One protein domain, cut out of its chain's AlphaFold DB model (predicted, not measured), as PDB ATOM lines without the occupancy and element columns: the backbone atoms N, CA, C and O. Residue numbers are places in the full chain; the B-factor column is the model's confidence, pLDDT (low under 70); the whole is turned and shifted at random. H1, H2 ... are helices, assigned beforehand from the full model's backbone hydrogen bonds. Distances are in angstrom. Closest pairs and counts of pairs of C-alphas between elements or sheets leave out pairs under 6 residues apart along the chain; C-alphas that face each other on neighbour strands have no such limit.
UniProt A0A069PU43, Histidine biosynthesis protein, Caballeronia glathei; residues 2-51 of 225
ATOM      1  N   ALA A   2     163.196 202.591 163.952       88.12
ATOM      2  CA  ALA A   2     163.660 202.676 165.341       88.12
ATOM      3  C   ALA A   2     164.283 204.055 165.595       88.12
ATOM      4  O   ALA A   2     165.061 204.534 164.769       88.12
ATOM      5  N   THR A   3     163.941 204.693 166.714       97.12
ATOM      6  CA  THR A   3     164.501 206.005 167.057       97.12
ATOM      7  C   THR A   3     165.943 205.853 167.548       97.12
ATOM      8  O   THR A   3     166.331 204.815 168.091       97.12
ATOM      9  N   LEU A   4     166.766 206.886 167.360       97.25
ATOM     10  CA  LEU A   4     168.184 206.870 167.740       97.25
ATOM     11  C   LEU A   4     168.385 206.533 169.228       97.25
ATOM     12  O   LEU A   4     169.248 205.723 169.573       97.25
ATOM     13  N   GLU A   5     167.535 207.073 170.102       96.81
ATOM     14  CA  GLU A   5     167.578 206.791 171.540       96.81
ATOM     15  C   GLU A   5     167.327 205.313 171.860       96.81
ATOM     16  O   GLU A   5     167.995 204.733 172.720       96.81
ATOM     17  N   GLN A   6     166.396 204.668 171.148       97.19
ATOM     18  CA  GLN A   6     166.105 203.246 171.340       97.19
ATOM     19  C   GLN A   6     167.318 202.378 170.988       97.19
ATOM     20  O   GLN A   6     167.612 201.412 171.696       97.19
ATOM     21  N   ILE A   7     168.050 202.724 169.924       97.06
ATOM     22  CA  ILE A   7     169.265 202.008 169.510       97.06
ATOM     23  C   ILE A   7     170.370 202.179 170.559       97.06
ATOM     24  O   ILE A   7     171.001 201.199 170.958       97.06
ATOM     25  N   GLN A   8     170.568 203.400 171.066       97.75
ATOM     26  CA  GLN A   8     171.564 203.677 172.104       97.75
ATOM     27  C   GLN A   8     171.276 202.925 173.410       97.75
ATOM     28  O   GLN A   8     172.198 202.368 174.013       97.75
ATOM     29  N   ARG A   9     170.006 202.855 173.837       97.62
ATOM     30  CA  ARG A   9     169.595 202.069 175.015       97.62
ATOM     31  C   ARG A   9     169.913 200.587 174.835       97.62
ATOM     32  O   ARG A   9     170.520 199.985 175.719       97.62
ATOM     33  N   LYS A  10     169.576 200.018 173.673       96.50
ATOM     34  CA  LYS A  10     169.884 198.615 173.353       96.50
ATOM     35  C   LYS A  10     171.387 198.342 173.353       96.50
ATOM     36  O   LYS A  10     171.806 197.324 173.892       96.50
ATOM     37  N   LEU A  11     172.205 199.251 172.819       97.56
ATOM     38  CA  LEU A  11     173.664 199.103 172.827       97.56
ATOM     39  C   LEU A  11     174.211 199.055 174.258       97.56
ATOM     40  O   LEU A  11     174.966 198.145 174.590       97.56
ATOM     41  N   LYS A  12     173.780 199.980 175.126       98.25
ATOM     42  CA  LYS A  12     174.178 199.984 176.544       98.25
ATOM     43  C   LYS A  12     173.746 198.708 177.263       98.25
ATOM     44  O   LYS A  12     174.525 198.145 178.025       98.25
ATOM     45  N   GLN A  13     172.534 198.230 176.994       98.12
ATOM     46  CA  GLN A  13     172.033 196.991 177.583       98.12
ATOM     47  C   GLN A  13     172.856 195.776 177.140       98.12
ATOM     48  O   GLN A  13     173.260 194.976 177.980       98.12
ATOM     49  N   LEU A  14     173.148 195.652 175.841       98.31
ATOM     50  CA  LEU A  14     173.983 194.569 175.315       98.31
ATOM     51  C   LEU A  14     175.414 194.638 175.858       98.31
ATOM     52  O   LEU A  14     175.996 193.601 176.170       98.31
ATOM     53  N   GLN A  15     175.964 195.843 176.027       98.00
ATOM     54  CA  GLN A  15     177.272 196.036 176.648       98.00
ATOM     55  C   GLN A  15     177.270 195.556 178.106       98.00
ATOM     56  O   GLN A  15     178.116 194.749 178.482       98.00
ATOM     57  N   ALA A  16     176.275 195.957 178.902       98.00
ATOM     58  CA  ALA A  16     176.143 195.512 180.290       98.00
ATOM     59  C   ALA A  16     175.966 193.988 180.402       98.00
ATOM     60  O   ALA A  16     176.530 193.355 181.293       98.00
ATOM     61  N   GLN A  17     175.225 193.373 179.474       97.88
ATOM     62  CA  GLN A  17     175.093 191.916 179.404       97.88
ATOM     63  C   GLN A  17     176.425 191.235 179.074       97.88
ATOM     64  O   GLN A  17     176.766 190.229 179.699       97.88
ATOM     65  N   ALA A  18     177.195 191.780 178.129       97.50
ATOM     66  CA  ALA A  18     178.517 191.264 177.797       97.50
ATOM     67  C   ALA A  18     179.462 191.338 179.006       97.50
ATOM     68  O   ALA A  18     180.100 190.340 179.344       97.50
ATOM     69  N   ASP A  19     179.488 192.473 179.704       97.06
ATOM     70  CA  ASP A  19     180.340 192.671 180.877       97.06
ATOM     71  C   ASP A  19     179.924 191.763 182.042       97.06
ATOM     72  O   ASP A  19     180.779 191.163 182.694       97.06
ATOM     73  N   ALA A  20     178.621 191.546 182.247       96.50
ATOM     74  CA  ALA A  20     178.122 190.595 183.237       96.50
ATOM     75  C   ALA A  20     178.555 189.148 182.932       96.50
ATOM     76  O   ALA A  20     178.909 188.397 183.845       96.50
ATOM     77  N   LEU A  21     178.562 188.738 181.658       97.31
ATOM     78  CA  LEU A  21     179.062 187.419 181.257       97.31
ATOM     79  C   LEU A  21     180.582 187.305 181.434       97.31
ATOM     80  O   LEU A  21     181.068 186.259 181.873       97.31
ATOM     81  N   ILE A  22     181.331 188.371 181.138       96.56
ATOM     82  CA  ILE A  22     182.777 188.432 181.381       96.56
ATOM     83  C   ILE A  22     183.062 188.302 182.878       96.56
ATOM     84  O   ILE A  22     183.875 187.460 183.254       96.56
ATOM     85  N   ALA A  23     182.357 189.048 183.731       95.81
ATOM     86  CA  ALA A  23     182.522 188.996 185.181       95.81
ATOM     87  C   ALA A  23     182.282 187.581 185.731       95.81
ATOM     88  O   ALA A  23     183.127 187.055 186.451       95.81
ATOM     89  N   LYS A  24     181.195 186.914 185.315       95.50
ATOM     90  CA  LYS A  24     180.899 185.523 185.711       95.50
ATOM     91  C   LYS A  24     181.994 184.549 185.281       95.50
ATOM     92  O   LYS A  24     182.424 183.701 186.057       95.50
ATOM     93  N   ARG A  25     182.487 184.682 184.044       94.81
ATOM     94  CA  ARG A  25     183.590 183.849 183.549       94.81
ATOM     95  C   ARG A  25     184.892 184.114 184.311       94.81
ATOM     96  O   ARG A  25     185.642 183.177 184.571       94.81
ATOM     97  N   MET A  26     185.163 185.370 184.659       95.75
ATOM     98  CA  MET A  26     186.355 185.758 185.414       95.75
ATOM     99  C   MET A  26     186.299 185.294 186.870       95.75
ATOM    100  O   MET A  26     187.329 184.881 187.388       95.75
ATOM    101  N   GLN A  27     185.124 185.260 187.504       96.00
ATOM    102  CA  GLN A  27     184.956 184.697 188.850       96.00
ATOM    103  C   GLN A  27     185.399 183.229 188.924       96.00
ATOM    104  O   GLN A  27     186.127 182.864 189.844       96.00
ATOM    105  N   GLY A  28     185.035 182.408 187.930       96.38
ATOM    106  CA  GLY A  28     185.500 181.017 187.846       96.38
ATOM    107  C   GLY A  28     187.022 180.915 187.713       96.38
ATOM    108  O   GLY A  28     187.662 180.195 188.470       96.38
ATOM    109  N   ALA A  29     187.616 181.720 186.827       96.62
ATOM    110  CA  ALA A  29     189.070 181.764 186.673       96.62
ATOM    111  C   ALA A  29     189.787 182.214 187.961       96.62
ATOM    112  O   ALA A  29     190.837 181.675 188.294       96.62
ATOM    113  N   ILE A  30     189.223 183.174 188.701       95.75
ATOM    114  CA  ILE A  30     189.772 183.626 189.988       95.75
ATOM    115  C   ILE A  30     189.691 182.509 191.035       95.75
ATOM    116  O   ILE A  30     190.644 182.320 191.786       95.75
ATOM    117  N   ALA A  31     188.589 181.755 191.083       96.50
ATOM    118  CA  ALA A  31     188.456 180.619 191.995       96.50
ATOM    119  C   ALA A  31     189.494 179.527 191.698       96.50
ATOM    120  O   ALA A  31     190.110 179.003 192.623       96.50
ATOM    121  N   ASP A  32     189.733 179.231 190.420       96.50
ATOM    122  CA  ASP A  32     190.748 178.261 190.006       96.50
ATOM    123  C   ASP A  32     192.164 178.737 190.355       96.50
ATOM    124  O   ASP A  32     192.965 177.950 190.852       96.50
ATOM    125  N   ILE A  33     192.467 180.027 190.152       95.81
ATOM    126  CA  ILE A  33     193.757 180.615 190.545       95.81
ATOM    127  C   ILE A  33     193.962 180.497 192.055       95.81
ATOM    128  O   ILE A  33     195.037 180.084 192.471       95.81
ATOM    129  N   ARG A  34     192.946 180.814 192.870       95.50
ATOM    130  CA  ARG A  34     193.041 180.705 194.335       95.50
ATOM    131  C   ARG A  34     193.289 179.272 194.786       95.50
ATOM    132  O   ARG A  34     194.221 179.051 195.538       95.50
ATOM    133  N   LYS A  35     192.547 178.300 194.245       96.88
ATOM    134  CA  LYS A  35     192.806 176.876 194.517       96.88
ATOM    135  C   LYS A  35     194.245 176.490 194.183       96.88
ATOM    136  O   LYS A  35     194.919 175.880 194.998       96.88
ATOM    137  N   LEU A  36     194.735 176.908 193.013       96.62
ATOM    138  CA  LEU A  36     196.109 176.635 192.595       96.62
ATOM    139  C   LEU A  36     197.146 177.328 193.498       96.62
ATOM    140  O   LEU A  36     198.244 176.811 193.676       96.62
ATOM    141  N   MET A  37     196.821 178.506 194.040       94.69
ATOM    142  CA  MET A  37     197.658 179.202 195.017       94.69
ATOM    143  C   MET A  37     197.693 178.451 196.348       94.69
ATOM    144  O   MET A  37     198.783 178.231 196.866       94.69
ATOM    145  N   ASP A  38     196.542 178.008 196.851       95.94
ATOM    146  CA  ASP A  38     196.420 177.296 198.128       95.94
ATOM    147  C   ASP A  38     197.103 175.917 198.071       95.94
ATOM    148  O   ASP A  38     197.920 175.599 198.934       95.94
ATOM    149  N   ASP A  39     196.867 175.140 197.006       96.50
ATOM    150  CA  ASP A  39     197.465 173.808 196.790       96.50
ATOM    151  C   ASP A  39     199.000 173.849 196.705       96.50
ATOM    152  O   ASP A  39     199.689 172.868 196.998       96.50
ATOM    153  N   HIS A  40     199.552 174.978 196.260       95.81
ATOM    154  CA  HIS A  40     200.990 175.169 196.090       95.81
ATOM    155  C   HIS A  40     201.613 176.092 197.139       95.81
ATOM    156  O   HIS A  40     202.815 176.344 197.064       95.81
ATOM    157  N   GLY A  41     200.828 176.599 198.097       93.75
ATOM    158  CA  GLY A  41     201.286 177.583 199.079       93.75
ATOM    159  C   GLY A  41     201.907 178.832 198.442       93.75
ATOM    160  O   GLY A  41     202.862 179.384 198.980       93.75
ATOM    161  N   LEU A  42     201.423 179.243 197.265       93.44
ATOM    162  CA  LEU A  42     201.946 180.390 196.525       93.44
ATOM    163  C   LEU A  42     201.271 181.668 197.004       93.44
ATOM    164  O   LEU A  42     200.057 181.831 196.872       93.44
ATOM    165  N   THR A  43     202.065 182.620 197.480       92.62
ATOM    166  CA  THR A  43     201.562 183.957 197.789       92.62
ATOM    167  C   THR A  43     201.692 184.883 196.581       92.62
ATOM    168  O   THR A  43     202.445 184.629 195.638       92.62
ATOM    169  N   ILE A  44     200.967 186.005 196.605       90.94
ATOM    170  CA  ILE A  44     201.067 187.041 195.564       90.94
ATOM    171  C   ILE A  44     202.513 187.559 195.469       90.94
ATOM    172  O   ILE A  44     203.001 187.791 194.369       90.94
ATOM    173  N   ALA A  45     203.228 187.636 196.597       92.56
ATOM    174  CA  ALA A  45     204.625 188.051 196.640       92.56
ATOM    175  C   ALA A  45     205.556 187.085 195.887       92.56
ATOM    176  O   ALA A  45     206.457 187.540 195.187       92.56
ATOM    177  N   ASP A  46     205.327 185.771 195.967       88.56
ATOM    178  CA  ASP A  46     206.133 184.774 195.247       88.56
ATOM    179  C   ASP A  46     205.897 184.842 193.735       88.56
ATOM    180  O   ASP A  46     206.828 184.727 192.931       88.56
ATOM    181  N   ILE A  47     204.641 185.069 193.348       88.44
ATOM    182  CA  ILE A  47     204.230 185.257 191.957       88.44
ATOM    183  C   ILE A  47     204.850 186.551 191.408       88.44
ATOM    184  O   ILE A  47     205.483 186.533 190.349       88.44
ATOM    185  N   ASP A  48     204.750 187.653 192.150       89.88
ATOM    186  CA  ASP A  48     205.314 188.949 191.774       89.88
ATOM    187  C   ASP A  48     206.843 188.914 191.729       89.88
ATOM    188  O   ASP A  48     207.435 189.397 190.766       89.88
ATOM    189  N   ALA A  49     207.509 188.269 192.691       89.69
ATOM    190  CA  ALA A  49     208.954 188.056 192.674       89.69
ATOM    191  C   ALA A  49     209.383 187.198 191.473       89.69
ATOM    192  O   ALA A  49     210.403 187.476 190.831       89.69
ATOM    193  N   HIS A  50     208.591 186.187 191.106       84.12
ATOM    194  CA  HIS A  50     208.836 185.387 189.911       84.12
ATOM    195  C   HIS A  50     208.755 186.231 188.626       84.12
ATOM    196  O   HIS A  50     209.616 186.085 187.755       84.12
ATOM    197  N   PHE A  51     207.795 187.155 188.510       82.06
ATOM    198  CA  PHE A  51     207.688 188.061 187.358       82.06
ATOM    199  C   PHE A  51     208.717 189.207 187.378       82.06
ATOM    200  O   PHE A  51     209.274 189.552 186.332       82.06
TER     201      PHE A  51
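AT A GLANCE: This is residues 2 to 51 of the 225 residues of the protein "Histidine biosynthesis protein" of Caballeronia glathei (UniProt A0A069PU43). One long helix, H1, makes the length of this model; past its last residue the chain turns aside through residues 40 to 43 to a short helix, H2, set off from that end like the foot of an L. Residues 2 to 33, of which 4 to 33 belong to H1, stand free. The printed part has 50 residues with two named helices, H1 then H2, and no named strand; the class is all helix. It is extended, with a radius of gyration of the C-alphas of 18.9 A and spans of 56 by 19 by 9 A.

IN THESE COORDINATES: Find C-alpha 4 at (168.184, 206.870, 167.740); from there H1, residues 4 to 39, runs 52.9 A to C-alpha 39 at (197.465, 173.808, 196.790). Look next at H2, residues 44 to 51, which ends at C-alpha 51 at (207.688, 188.061, 187.358).

HOW THE PARTS SIT: H1 and H2 are apart, though a tight link of 4 residues joins them. Every O i to N i+4 pair is within hydrogen-bond range in H1 and H2.

THE WHOLE: The C-alphas of Thr 3 and Gly 41 are the two farthest apart, at 56.4 A. The printed part has no cut, and no printed residue is under 70 in pLDDT.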